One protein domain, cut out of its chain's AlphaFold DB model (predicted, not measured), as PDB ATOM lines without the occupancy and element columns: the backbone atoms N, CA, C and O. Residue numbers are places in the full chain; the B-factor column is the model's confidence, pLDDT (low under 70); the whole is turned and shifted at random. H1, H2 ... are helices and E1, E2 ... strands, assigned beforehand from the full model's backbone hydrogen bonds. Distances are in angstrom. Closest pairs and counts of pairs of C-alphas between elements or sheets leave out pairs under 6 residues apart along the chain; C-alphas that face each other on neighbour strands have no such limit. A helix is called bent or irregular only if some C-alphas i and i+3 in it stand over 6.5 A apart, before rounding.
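Overview. This is residues 85 to 182 of the 394 residues of an uncharacterized protein of Sphingobacterium sp. 30C10-4-7 (UniProt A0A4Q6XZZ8). A small three-stranded sheet, E2, E1 and E5, has a two-stranded hairpin, E3 and E4, beside it, E4 coming near E5; two helices lie toward one end, H2 grazing the sheet and H1 farther out. The 98 printed residues run E1 H1 E2 E3 E4 H2 E5; both sheets are antiparallel, the larger in the order E2, E1, E5. The class is mixed, helices and strands, with under half of the residues in named elements. The whole is compact and rounded, with a radius of gyration of the C-alphas of 12.9 A and spans of 36 by 29 by 29 A.

Arrangement. Inner strand E1, residues 91 to 94, is antiparallel to E2, residues 113 to 117, at 155 degrees, with N 117 and O 91 2.8 A apart. It is antiparallel to E5, residues 179 to 181, at 141 degrees, with N 94 and O 179 2.8 A apart. E4, residues 139 to 141, has its closest C-alpha to E5 at Arg 139, 5.3 A from that of Cys 179. E3, residues 122 to 126, forms a hairpin with E4, with N 124 and O 141 2.8 A apart. H2, residues 161 to 171, only grazes the larger sheet with residues 161 to 167; the closest C-alphas of E2 and H2, Leu 114 and Leu 163, are 5.4 A apart. H1, residues 101 to 109, is not on that sheet; it is close to H2 but not clearly touching, C-alphas 107 and 166 being 7.6 A apart, at a shallow tilt of 24 degrees, opposite ways. Every O i to N i+4 pair is within hydrogen-bond range in H2, but 3 of 5 in H1.

Along the chain. E1 begins at C-alpha 91 (-0.717, -5.841, -37.027); E5 ends at C-alpha 181 (-3.326, -2.348, -31.603). H2 measures 15.6 A, H1 13.7 A, E3 13.4 A, E2 10.6 A. H1 is irregular, C-alphas 102 and 105 being 8.0 A apart.

Size, cuts and confidence. The two farthest C-alphas, Tyr 87 and Ser 102, are 37.3 A apart. The printed part has no cut. The links E3 to E4 and E4 to H2 are long. The model's pLDDT is under 70 at residues 127 to 137, 147 to 150 and 154 to 160.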
ATOM      1  N   TYR A  85      10.410  -6.795 -33.958       92.81
ATOM      2  CA  TYR A  85       9.910  -7.476 -35.140       92.81
ATOM      3  C   TYR A  85       8.535  -8.051 -34.858       92.81
ATOM      4  O   TYR A  85       8.323  -8.746 -33.864       92.81
ATOM      5  N   PHE A  86       7.591  -7.757 -35.744       94.00
ATOM      6  CA  PHE A  86       6.249  -8.313 -35.658       94.00
ATOM      7  C   PHE A  86       6.245  -9.764 -36.142       94.00
ATOM      8  O   PHE A  86       6.681 -10.048 -37.259       94.00
ATOM      9  N   TYR A  87       5.734 -10.683 -35.326       93.50
ATOM     10  CA  TYR A  87       5.647 -12.106 -35.671       93.50
ATOM     11  C   TYR A  87       4.212 -12.589 -35.924       93.50
ATOM     12  O   TYR A  87       4.025 -13.741 -36.307       93.50
ATOM     13  N   GLY A  88       3.209 -11.728 -35.740       92.12
ATOM     14  CA  GLY A  88       1.800 -12.061 -35.939       92.12
ATOM     15  C   GLY A  88       1.336 -12.166 -37.396       92.12
ATOM     16  O   GLY A  88       2.103 -11.978 -38.344       92.12
ATOM     17  N   ASP A  89       0.035 -12.419 -37.563       90.25
ATOM     18  CA  ASP A  89      -0.628 -12.508 -38.875       90.25
ATOM     19  C   ASP A  89      -0.782 -11.140 -39.537       90.25
ATOM     20  O   ASP A  89      -0.467 -10.933 -40.710       90.25
ATOM     21  N   THR A  90      -1.325 -10.179 -38.792       90.69
ATOM     22  CA  THR A  90      -1.565  -8.814 -39.259       90.69
ATOM     23  C   THR A  90      -1.641  -7.881 -38.062       90.69
ATOM     24  O   THR A  90      -2.490  -8.047 -37.187       90.69
ATOM     25  N   GLY A  91      -0.755  -6.889 -38.038       90.88
ATOM     26  CA  GLY A  91      -0.717  -5.841 -37.027       90.88
ATOM     27  C   GLY A  91      -1.245  -4.522 -37.583       90.88
ATOM     28  O   GLY A  91      -1.204  -4.277 -38.790       90.88
ATOM     29  N   TYR A  92      -1.722  -3.642 -36.706       92.50
ATOM     30  CA  TYR A  92      -2.257  -2.339 -37.107       92.50
ATOM     31  C   TYR A  92      -1.632  -1.221 -36.286       92.50
ATOM     32  O   TYR A  92      -1.781  -1.183 -35.063       92.50
ATOM     33  N   LEU A  93      -0.991  -0.274 -36.972       91.88
ATOM     34  CA  LEU A  93      -0.597   0.992 -36.372       91.88
ATOM     35  C   LEU A  93      -1.675   2.038 -36.632       91.88
ATOM     36  O   LEU A  93      -2.026   2.328 -37.782       91.88
ATOM     37  N   THR A  94      -2.183   2.619 -35.550       92.94
ATOM     38  CA  THR A  94      -3.269   3.596 -35.579       92.94
ATOM     39  C   THR A  94      -2.829   4.962 -35.089       92.94
ATOM     40  O   THR A  94      -1.797   5.109 -34.428       92.94
ATOM     41  N   LYS A  95      -3.660   5.971 -35.361       93.81
ATOM     42  CA  LYS A  95      -3.515   7.303 -34.766       93.81
ATOM     43  C   LYS A  95      -3.436   7.209 -33.230       93.81
ATOM     44  O   LYS A  95      -4.280   6.571 -32.597       93.81
ATOM     45  N   GLY A  96      -2.426   7.845 -32.644       91.44
ATOM     46  CA  GLY A  96      -2.379   8.256 -31.240       91.44
ATOM     47  C   GLY A  96      -3.114   9.581 -31.003       91.44
ATOM     48  O   GLY A  96      -3.752  10.113 -31.910       91.44
ATOM     49  N   ALA A  97      -3.049  10.123 -29.784       92.06
ATOM     50  CA  ALA A  97      -3.854  11.285 -29.404       92.06
ATOM     51  C   ALA A  97      -3.482  12.581 -30.154       92.06
ATOM     52  O   ALA A  97      -2.322  12.824 -30.491       92.06
ATOM     53  N   LEU A  98      -4.475  13.450 -30.364       95.12
ATOM     54  CA  LEU A  98      -4.267  14.829 -30.809       95.12
ATOM     55  C   LEU A  98      -3.737  15.674 -29.643       95.12
ATOM     56  O   LEU A  98      -4.352  15.691 -28.578       95.12
ATOM     57  N   LEU A  99      -2.628  16.387 -29.856       93.31
ATOM     58  CA  LEU A  99      -1.970  17.208 -28.830       93.31
ATOM     59  C   LEU A  99      -2.088  18.715 -29.112       93.31
ATOM     60  O   LEU A  99      -2.117  19.512 -28.179       93.31
ATOM     61  N   ASP A 100      -2.195  19.104 -30.385       95.75
ATOM     62  CA  ASP A 100      -2.350  20.491 -30.828       95.75
ATOM     63  C   ASP A 100      -3.648  20.671 -31.628       95.75
ATOM     64  O   ASP A 100      -3.827  20.122 -32.716       95.75
ATOM     65  N   GLN A 101      -4.558  21.500 -31.114       96.56
ATOM     66  CA  GLN A 101      -5.855  21.740 -31.744       96.56
ATOM     67  C   GLN A 101      -5.750  22.474 -33.093       96.56
ATOM     68  O   GLN A 101      -6.685  22.406 -33.894       96.56
ATOM     69  N   SER A 102      -4.620  23.131 -33.387       96.56
ATOM     70  CA  SER A 102      -4.397  23.831 -34.659       96.56
ATOM     71  C   SER A 102      -4.452  22.902 -35.880       96.56
ATOM     72  O   SER A 102      -4.786  23.345 -36.980       96.56
ATOM     73  N   VAL A 103      -4.202  21.600 -35.691       95.69
ATOM     74  CA  VAL A 103      -4.223  20.583 -36.755       95.69
ATOM     75  C   VAL A 103      -5.422  19.632 -36.681       95.69
ATOM     76  O   VAL A 103      -5.461  18.636 -37.403       95.69
ATOM     77  N   ALA A 104      -6.431  19.933 -35.856       96.06
ATOM     78  CA  ALA A 104      -7.569  19.043 -35.603       96.06
ATOM     79  C   ALA A 104      -8.303  18.593 -36.879       96.06
ATOM     80  O   ALA A 104      -8.601  17.410 -37.035       96.06
ATOM     81  N   SER A 105      -8.553  19.516 -37.815       95.31
ATOM     82  CA  SER A 105      -9.231  19.191 -39.078       95.31
ATOM     83  C   SER A 105      -8.407  18.233 -39.941       95.31
ATOM     84  O   SER A 105      -8.957  17.288 -40.499       95.31
ATOM     85  N   LEU A 106      -7.086  18.428 -40.005       93.88
ATOM     86  CA  LEU A 106      -6.194  17.527 -40.731       93.88
ATOM     87  C   LEU A 106      -6.166  16.140 -40.075       93.88
ATOM     88  O   LEU A 106      -6.319  15.139 -40.764       93.88
ATOM     89  N   TYR A 107      -6.046  16.083 -38.747       95.88
ATOM     90  CA  TYR A 107      -6.049  14.836 -37.976       95.88
ATOM     91  C   TYR A 107      -7.341  14.018 -38.152       95.88
ATOM     92  O   TYR A 107      -7.295  12.792 -38.270       95.88
ATOM     93  N   GLN A 108      -8.499  14.685 -38.180       95.38
ATOM     94  CA  GLN A 108      -9.800  14.033 -38.365       95.38
ATOM     95  C   GLN A 108      -9.990  13.468 -39.778       95.38
ATOM     96  O   GLN A 108     -10.689  12.472 -39.932       95.38
ATOM     97  N   ASN A 109      -9.348  14.062 -40.786       95.19
ATOM     98  CA  ASN A 109      -9.439  13.608 -42.176       95.19
ATOM     99  C   ASN A 109      -8.539  12.399 -42.487       95.19
ATOM    100  O   ASN A 109      -8.724  11.757 -43.518       95.19
ATOM    101  N   LEU A 110      -7.559  12.095 -41.631       93.94
ATOM    102  CA  LEU A 110      -6.698  10.920 -41.780       93.94
ATOM    103  C   LEU A 110      -7.420   9.652 -41.288       93.94
ATOM    104  O   LEU A 110      -8.158   9.728 -40.298       93.94
ATOM    105  N   PRO A 111      -7.188   8.479 -41.910       94.12
ATOM    106  CA  PRO A 111      -7.764   7.219 -41.449       94.12
ATOM    107  C   PRO A 111      -7.262   6.849 -40.046       94.12
ATOM    108  O   PRO A 111      -6.180   7.260 -39.624       94.12
ATOM    109  N   ASP A 112      -8.055   6.065 -39.314       93.75
ATOM    110  CA  ASP A 112      -7.681   5.577 -37.979       93.75
ATOM    111  C   ASP A 112      -6.506   4.606 -38.033       93.75
ATOM    112  O   ASP A 112      -5.566   4.756 -37.253       93.75
ATOM    113  N   THR A 113      -6.511   3.688 -38.998       93.62
ATOM    114  CA  THR A 113      -5.370   2.825 -39.318       93.62
ATOM    115  C   THR A 113      -4.494   3.503 -40.360       93.62
ATOM    116  O   THR A 113      -4.953   3.798 -41.462       93.62
ATOM    117  N   LEU A 114      -3.227   3.724 -40.020       92.69
ATOM    118  CA  LEU A 114      -2.264   4.409 -40.883       92.69
ATOM    119  C   LEU A 114      -1.248   3.460 -41.511       92.69
ATOM    120  O   LEU A 114      -0.685   3.785 -42.553       92.69
ATOM    121  N   HIS A 115      -1.015   2.301 -40.892       92.44
ATOM    122  CA  HIS A 115      -0.105   1.291 -41.418       92.44
ATOM    123  C   HIS A 115      -0.533  -0.117 -41.004       92.44
ATOM    124  O   HIS A 115      -0.985  -0.330 -39.876       92.44
ATOM    125  N   ILE A 116      -0.391  -1.069 -41.926       92.19
ATOM    126  CA  ILE A 116      -0.627  -2.494 -41.682       92.19
ATOM    127  C   ILE A 116       0.739  -3.159 -41.573       92.19
ATOM    128  O   ILE A 116       1.475  -3.191 -42.555       92.19
ATOM    129  N   ILE A 117       1.044  -3.690 -40.393       91.62
ATOM    130  CA  ILE A 117       2.295  -4.392 -40.117       91.62
ATOM    131  C   ILE A 117       2.143  -5.847 -40.553       91.62
ATOM    132  O   ILE A 117       1.130  -6.489 -40.248       91.62
ATOM    133  N   ARG A 118       3.147  -6.374 -41.251       92.56
ATOM    134  CA  ARG A 118       3.190  -7.787 -41.657       92.56
ATOM    135  C   ARG A 118       4.315  -8.542 -40.965       92.56
ATOM    136  O   ARG A 118       5.253  -7.942 -40.452       92.56
ATOM    137  N   TYR A 119       4.212  -9.869 -40.962       94.81
ATOM    138  CA  TYR A 119       5.226 -10.751 -40.389       94.81
ATOM    139  C   TYR A 119       6.650 -10.379 -40.842       94.81
ATOM    140  O   TYR A 119       6.910 -10.205 -42.035       94.81
ATOM    141  N   GLY A 120       7.566 -10.308 -39.877       93.69
ATOM    142  CA  GLY A 120       8.977  -9.971 -40.047       93.69
ATOM    143  C   GLY A 120       9.255  -8.500 -40.341       93.69
ATOM    144  O   GLY A 120      10.399  -8.146 -40.617       93.69
ATOM    145  N   GLU A 121       8.244  -7.635 -40.281       92.62
ATOM    146  CA  GLU A 121       8.444  -6.198 -40.375       92.62
ATOM    147  C   GLU A 121       8.997  -5.637 -39.062       92.62
ATOM    148  O   GLU A 121       8.514  -5.953 -37.971       92.62
ATOM    149  N   GLN A 122      10.015  -4.785 -39.189       91.06
ATOM    150  CA  GLN A 122      10.620  -4.090 -38.064       91.06
ATOM    151  C   GLN A 122       9.795  -2.851 -37.701       91.06
ATOM    152  O   GLN A 122       9.458  -2.039 -38.563       91.06
ATOM    153  N   ILE A 123       9.523  -2.671 -36.413       88.44
ATOM    154  CA  ILE A 123       8.923  -1.463 -35.854       88.44
ATOM    155  C   ILE A 123       9.853  -0.847 -34.807       88.44
ATOM    156  O   ILE A 123      10.673  -1.517 -34.180       88.44
ATOM    157  N   HIS A 124       9.731   0.461 -34.607       86.12
ATOM    158  CA  HIS A 124      10.589   1.224 -33.708       86.12
ATOM    159  C   HIS A 124       9.756   1.902 -32.628       86.12
ATOM    160  O   HIS A 124       8.782   2.589 -32.932       86.12
ATOM    161  N   GLN A 125      10.152   1.741 -31.367       81.12
ATOM    162  CA  GLN A 125       9.490   2.389 -30.241       81.12
ATOM    163  C   GLN A 125       9.969   3.839 -30.086       81.12
ATOM    164  O   GLN A 125      11.166   4.128 -30.069       81.12
ATOM    165  N   TYR A 126       9.019   4.759 -29.951       75.25
ATOM    166  CA  TYR A 126       9.255   6.148 -29.590       75.25
ATOM    167  C   TYR A 126       9.311   6.264 -28.061       75.25
ATOM    168  O   TYR A 126       8.284   6.193 -27.393       75.25
ATOM    169  N   ASP A 127      10.525   6.458 -27.541       67.38
ATOM    170  CA  ASP A 127      10.877   6.568 -26.115       67.38
ATOM    171  C   ASP A 127      10.874   5.239 -25.317       67.38
ATOM    172  O   ASP A 127       9.913   4.923 -24.615       67.38
ATOM    173  N   PRO A 128      11.976   4.461 -25.362       53.78
ATOM    174  CA  PRO A 128      12.103   3.198 -24.625       53.78
ATOM    175  C   PRO A 128      12.214   3.374 -23.098       53.78
ATOM    176  O   PRO A 128      12.235   2.387 -22.370       53.78
ATOM    177  N   LYS A 129      12.301   4.611 -22.580       49.34
ATOM    178  CA  LYS A 129      12.487   4.888 -21.142       49.34
ATOM    179  C   LYS A 129      11.176   5.102 -20.373       49.34
ATOM    180  O   LYS A 129      11.225   5.368 -19.174       49.34
ATOM    181  N   ALA A 130      10.019   5.035 -21.036       45.66
ATOM    182  CA  ALA A 130       8.738   5.489 -20.483       45.66
ATOM    183  C   ALA A 130       7.839   4.399 -19.851       45.66
ATOM    184  O   ALA A 130       6.730   4.721 -19.422       45.66
ATOM    185  N   GLY A 131       8.291   3.148 -19.737       48.75
ATOM    186  CA  GLY A 131       7.551   2.071 -19.065       48.75
ATOM    187  C   GLY A 131       7.751   0.710 -19.726       48.75
ATOM    188  O   GLY A 131       8.427   0.618 -20.752       48.75
ATOM    189  N   ASP A 132       7.160  -0.333 -19.139       52.94
ATOM    190  CA  ASP A 132       7.226  -1.692 -19.677       52.94
ATOM    191  C   ASP A 132       6.669  -1.744 -21.107       52.94
ATOM    192  O   ASP A 132       5.612  -1.188 -21.419       52.94
ATOM    193  N   PHE A 133       7.392  -2.462 -21.967       52.72
ATOM    194  CA  PHE A 133       7.155  -2.654 -23.400       52.72
ATOM    195  C   PHE A 133       5.686  -2.948 -23.773       52.72
ATOM    196  O   PHE A 133       5.194  -2.496 -24.810       52.72
ATOM    197  N   TYR A 134       4.969  -3.637 -22.881       52.12
ATOM    198  CA  TYR A 134       3.594  -4.108 -23.057       52.12
ATOM    199  C   TYR A 134       2.507  -3.137 -22.558       52.12
ATOM    200  O   TYR A 134       1.319  -3.475 -22.579       52.12
ATOM    201  N   GLU A 135       2.856  -1.926 -22.111       50.81
ATOM    202  CA  GLU A 135       1.849  -0.934 -21.739       50.81
ATOM    203  C   GLU A 135       1.212  -0.277 -22.975       50.81
ATOM    204  O   GLU A 135       1.884   0.148 -23.913       50.81
ATOM    205  N   ARG A 136      -0.109  -0.043 -22.928       52.47
ATOM    206  CA  ARG A 136      -0.888   0.725 -23.936       52.47
ATOM    207  C   ARG A 136      -0.392   2.171 -24.169       52.47
ATOM    208  O   ARG A 136      -0.979   2.924 -24.949       52.47
ATOM    209  N   LYS A 137       0.647   2.593 -23.448       60.97
ATOM    210  CA  LYS A 137       1.294   3.906 -23.536       60.97
ATOM    211  C   LYS A 137       2.494   3.920 -24.482       60.97
ATOM    212  O   LYS A 137       2.913   5.006 -24.864       60.97
ATOM    213  N   SER A 138       3.007   2.758 -24.890       71.94
ATOM    214  CA  SER A 138       4.066   2.681 -25.894       71.94
ATOM    215  C   SER A 138       3.594   3.291 -27.212       71.94
ATOM    216  O   SER A 138       2.418   3.195 -27.591       71.94
ATOM    217  N   ARG A 139       4.509   3.975 -27.892       84.31
ATOM    218  CA  ARG A 139       4.267   4.609 -29.186       84.31
ATOM    219  C   ARG A 139       5.291   4.101 -30.180       84.31
ATOM    220  O   ARG A 139       6.423   3.822 -29.801       84.31
ATOM    221  N   PHE A 140       4.889   3.964 -31.434       87.25
ATOM    222  CA  PHE A 140       5.649   3.236 -32.440       87.25
ATOM    223  C   PHE A 140       5.766   4.019 -33.749       87.25
ATOM    224  O   PHE A 140       5.013   4.957 -34.023       87.25
ATOM    225  N   SER A 141       6.726   3.609 -34.567       87.94
ATOM    226  CA  SER A 141       6.933   4.079 -35.930       87.94
ATOM    227  C   SER A 141       7.487   2.935 -36.786       87.94
ATOM    228  O   SER A 141       8.397   2.242 -36.331       87.94
ATOM    229  N   PRO A 142       7.009   2.745 -38.030       87.44
ATOM    230  CA  PRO A 142       7.650   1.840 -38.988       87.44
ATOM    231  C   PRO A 142       8.946   2.437 -39.570       87.44
ATOM    232  O   PRO A 142       9.698   1.763 -40.263       87.44
ATOM    233  N   ILE A 143       9.215   3.721 -39.311       86.44
ATOM    234  CA  ILE A 143      10.431   4.420 -39.734       86.44
ATOM    235  C   ILE A 143      11.354   4.581 -38.519       86.44
ATOM    236  O   ILE A 143      10.886   5.057 -37.477       86.44
ATOM    237  N   PRO A 144      12.653   4.248 -38.634       84.12
ATOM    238  CA  PRO A 144      13.594   4.376 -37.530       84.12
ATOM    239  C   PRO A 144      13.793   5.829 -37.104       84.12
ATOM    240  O   PRO A 144      13.848   6.748 -37.932       84.12
ATOM    241  N   PHE A 145      13.975   6.015 -35.800       76.62
ATOM    242  CA  PHE A 145      14.412   7.274 -35.212       76.62
ATOM    243  C   PHE A 145      15.927   7.430 -35.366       76.62
ATOM    244  O   PHE A 145      16.685   6.472 -35.222       76.62
ATOM    245  N   ARG A 146      16.386   8.650 -35.635       76.06
ATOM    246  CA  ARG A 146      17.804   9.006 -35.554       76.06
ATOM    247  C   ARG A 146      18.230   8.950 -34.087       76.06
ATOM    248  O   ARG A 146      17.549   9.533 -33.241       76.06
ATOM    249  N   GLN A 147      19.351   8.274 -33.821       60.69
ATOM    250  CA  GLN A 147      19.837   7.935 -32.473       60.69
ATOM    251  C   GLN A 147      19.910   9.142 -31.518       60.69
ATOM    252  O   GLN A 147      19.678   8.976 -30.323       60.69
ATOM    253  N   ASP A 148      20.094  10.358 -32.047       63.56
ATOM    254  CA  ASP A 148      20.356  11.547 -31.230       63.56
ATOM    255  C   ASP A 148      19.251  12.616 -31.237       63.56
ATOM    256  O   ASP A 148      19.320  13.559 -30.449       63.56
ATOM    257  N   SER A 149      18.232  12.531 -32.108       60.31
ATOM    258  CA  SER A 149      17.332  13.680 -32.336       60.31
ATOM    259  C   SER A 149      15.842  13.437 -32.108       60.31
ATOM    260  O   SER A 149      15.069  14.382 -32.257       60.31
ATOM    261  N   LYS A 150      15.406  12.216 -31.757       64.50
ATOM    262  CA  LYS A 150      13.973  11.824 -31.756       64.50
ATOM    263  C   LYS A 150      13.249  12.130 -33.089       64.50
ATOM    264  O   LYS A 150      12.031  12.009 -33.167       64.50
ATOM    265  N   GLN A 151      13.989  12.502 -34.136       74.44
ATOM    266  CA  GLN A 151      13.486  12.728 -35.485       74.44
ATOM    267  C   GLN A 151      13.549  11.420 -36.260       74.44
ATOM    268  O   GLN A 151      14.445  10.599 -36.062       74.44
ATOM    269  N   LEU A 152      12.614  11.247 -37.171       78.44
ATOM    270  CA  LEU A 152      12.564  10.146 -38.104       78.44
ATOM    271  C   LEU A 152      13.680  10.279 -39.141       78.44
ATOM    272  O   LEU A 152      14.074  11.366 -39.574       78.44
ATOM    273  N   SER A 153      14.198   9.134 -39.564       73.00
ATOM    274  CA  SER A 153      15.122   9.039 -40.686       73.00
ATOM    275  C   SER A 153      14.423   9.468 -41.982       73.00
ATOM    276  O   SER A 153      13.744   8.662 -42.621       73.00
ATOM    277  N   ALA A 154      14.621  10.728 -42.388       59.84
ATOM    278  CA  ALA A 154      14.003  11.343 -43.570       59.84
ATOM    279  C   ALA A 154      14.262  10.602 -44.899       59.84
ATOM    280  O   ALA A 154      13.596  10.845 -45.898       59.84
ATOM    281  N   ASP A 155      15.226   9.695 -44.904       59.31
ATOM    282  CA  ASP A 155      15.719   8.952 -46.051       59.31
ATOM    283  C   ASP A 155      14.864   7.687 -46.328       59.31
ATOM    284  O   ASP A 155      15.072   7.003 -47.327       59.31
ATOM    285  N   LYS A 156      13.905   7.362 -45.441       60.91
ATOM    286  CA  LYS A 156      13.130   6.103 -45.428       60.91
ATOM    287  C   LYS A 156      11.603   6.298 -45.361       60.91
ATOM    288  O   LYS A 156      10.906   5.507 -44.732       60.91
ATOM    289  N   TRP A 157      11.052   7.345 -45.976       62.25
ATOM    290  CA  TRP A 157       9.591   7.521 -46.021       62.25
ATOM    291  C   TRP A 157       8.930   6.418 -46.862       62.25
ATOM    292  O   TRP A 157       9.059   6.396 -48.085       62.25
ATOM    293  N   LEU A 158       8.232   5.498 -46.192       56.31
ATOM    294  CA  LEU A 158       7.460   4.423 -46.814       56.31
ATOM    295  C   LEU A 158       6.103   4.949 -47.313       56.31
ATOM    296  O   LEU A 158       5.488   5.829 -46.709       56.31
ATOM    297  N   GLY A 159       5.669   4.431 -48.462       59.31
ATOM    298  CA  GLY A 159       4.538   4.923 -49.243       59.31
ATOM    299  C   GLY A 159       3.185   4.922 -48.526       59.31
ATOM    300  O   GLY A 159       2.545   3.892 -48.389       59.31
ATOM    301  N   SER A 160       2.719   6.116 -48.173       61.41
ATOM    302  CA  SER A 160       1.364   6.655 -48.368       61.41
ATOM    303  C   SER A 160       1.415   8.136 -47.980       61.41
ATOM    304  O   SER A 160       2.233   8.542 -47.141       61.41
ATOM    305  N   ASN A 161       0.591   8.985 -48.604       77.31
ATOM    306  CA  ASN A 161       0.573  10.404 -48.238       77.31
ATOM    307  C   ASN A 161       0.049  10.579 -46.800       77.31
ATOM    308  O   ASN A 161       0.534  11.450 -46.076       77.31
ATOM    309  N   GLU A 162      -0.877   9.724 -46.349       89.75
ATOM    310  CA  GLU A 162      -1.451   9.812 -45.003       89.75
ATOM    311  C   GLU A 162      -0.452   9.466 -43.895       89.75
ATOM    312  O   GLU A 162      -0.291  10.267 -42.973       89.75
ATOM    313  N   LEU A 163       0.255   8.330 -43.984       89.69
ATOM    314  CA  LEU A 163       1.228   7.916 -42.960       89.69
ATOM    315  C   LEU A 163       2.352   8.945 -42.832       89.69
ATOM    316  O   LEU A 163       2.696   9.370 -41.730       89.69
ATOM    317  N   THR A 164       2.883   9.398 -43.970       88.44
ATOM    318  CA  THR A 164       3.926  10.431 -44.004       88.44
ATOM    319  C   THR A 164       3.432  11.742 -43.392       88.44
ATOM    320  O   THR A 164       4.149  12.374 -42.616       88.44
ATOM    321  N   THR A 165       2.208  12.163 -43.724       90.50
ATOM    322  CA  THR A 165       1.603  13.375 -43.156       90.50
ATOM    323  C   THR A 165       1.455  13.251 -41.643       90.50
ATOM    324  O   THR A 165       1.873  14.154 -40.918       90.50
ATOM    325  N   TYR A 166       0.940  12.119 -41.165       93.44
ATOM    326  CA  TYR A 166       0.754  11.866 -39.741       93.44
ATOM    327  C   TYR A 166       2.076  11.877 -38.969       93.44
ATOM    328  O   TYR A 166       2.218  12.591 -37.980       93.44
ATOM    329  N   LEU A 167       3.075  11.136 -39.445       91.44
ATOM    330  CA  LEU A 167       4.383  11.040 -38.802       91.44
ATOM    331  C   LEU A 167       5.106  12.399 -38.739       91.44
ATOM    332  O   LEU A 167       5.743  12.702 -37.734       91.44
ATOM    333  N   LYS A 168       4.937  13.272 -39.744       90.12
ATOM    334  CA  LYS A 168       5.430  14.664 -39.691       90.12
ATOM    335  C   LYS A 168       4.715  15.512 -38.639       90.12
ATOM    336  O   LYS A 168       5.326  16.412 -38.067       90.12
ATOM    337  N   MET A 169       3.420  15.281 -38.409       92.38
ATOM    338  CA  MET A 169       2.686  15.930 -37.314       92.38
ATOM    339  C   MET A 169       3.183  15.414 -35.955       92.38
ATOM    340  O   MET A 169       3.342  16.209 -35.028       92.38
ATOM    341  N   ALA A 170       3.475  14.113 -35.856       91.75
ATOM    342  CA  ALA A 170       3.998  13.481 -34.645       91.75
ATOM    343  C   ALA A 170       5.404  13.994 -34.286       91.75
ATOM    344  O   ALA A 170       5.637  14.395 -33.149       91.75
ATOM    345  N   GLU A 171       6.313  14.105 -35.263       89.19
ATOM    346  CA  GLU A 171       7.641  14.716 -35.070       89.19
ATOM    347  C   GLU A 171       7.572  16.160 -34.559       89.19
ATOM    348  O   GLU A 171       8.426  16.595 -33.791       89.19
ATOM    349  N   LYS A 172       6.551  16.916 -34.981       90.56
ATOM    350  CA  LYS A 172       6.312  18.294 -34.526       90.56
ATOM    351  C   LYS A 172       5.638  18.370 -33.152       90.56
ATOM    352  O   LYS A 172       5.377  19.474 -32.683       90.56
ATOM    353  N   GLY A 173       5.319  17.234 -32.526       89.75
ATOM    354  CA  GLY A 173       4.612  17.169 -31.244       89.75
ATOM    355  C   GLY A 173       3.146  17.602 -31.316       89.75
ATOM    356  O   GLY A 173       2.554  17.925 -30.291       89.75
ATOM    357  N   GLN A 174       2.556  17.638 -32.514       94.19
ATOM    358  CA  GLN A 174       1.160  18.051 -32.707       94.19
ATOM    359  C   GLN A 174       0.176  16.902 -32.452       94.19
ATOM    360  O   GLN A 174      -0.998  17.121 -32.155       94.19
ATOM    361  N   VAL A 175       0.664  15.670 -32.566       93.25
ATOM    362  CA  VAL A 175      -0.028  14.420 -32.244       93.25
ATOM    363  C   VAL A 175       0.970  13.482 -31.564       93.25
ATOM    364  O   VAL A 175       2.182  13.682 -31.672       93.25
ATOM    365  N   GLU A 176       0.487  12.461 -30.865       91.56
ATOM    366  CA  GLU A 176       1.346  11.361 -30.420       91.56
ATOM    367  C   GLU A 176       1.844  10.529 -31.616       91.56
ATOM    368  O   GLU A 176       1.252  10.539 -32.695       91.56
ATOM    369  N   PHE A 177       2.921   9.766 -31.419       91.25
ATOM    370  CA  PHE A 177       3.315   8.724 -32.371       91.25
ATOM    371  C   PHE A 177       2.259   7.608 -32.450       91.25
ATOM    372  O   PHE A 177       1.267   7.609 -31.721       91.25
ATOM    373  N   LEU A 178       2.440   6.659 -33.369       91.44
ATOM    374  CA  LEU A 178       1.415   5.654 -33.649       91.44
ATOM    375  C   LEU A 178       1.194   4.732 -32.446       91.44
ATOM    376  O   LEU A 178       2.138   4.348 -31.754       91.44
ATOM    377  N   CYS A 179      -0.054   4.336 -32.229       89.88
ATOM    378  CA  CYS A 179      -0.402   3.276 -31.293       89.88
ATOM    379  C   CYS A 179      -0.383   1.935 -32.022       89.88
ATOM    380  O   CYS A 179      -0.845   1.849 -33.157       89.88
ATOM    381  N   PHE A 180       0.097   0.886 -31.361       87.94
ATOM    382  CA  PHE A 180      -0.010  -0.468 -31.887       87.94
ATOM    383  C   PHE A 180      -1.207  -1.176 -31.248       87.94
ATOM    384  O   PHE A 180      -1.291  -1.289 -30.022       87.94
ATOM    385  N   LEU A 181      -2.169  -1.599 -32.074       86.81
ATOM    386  CA  LEU A 181      -3.326  -2.348 -31.603       86.81
ATOM    387  C   LEU A 181      -2.936  -3.785 -31.233       86.81
ATOM    388  O   LEU A 181      -2.367  -4.486 -32.070       86.81
ATOM    389  N   PRO A 182      -3.288  -4.254 -30.023       81.12
ATOM    390  CA  PRO A 182      -3.087  -5.646 -29.666       81.12
ATOM    391  C   PRO A 182      -4.048  -6.566 -30.422       81.12
ATOM    392  O   PRO A 182      -5.145  -6.166 -30.819       81.12
TER     393      PRO A 182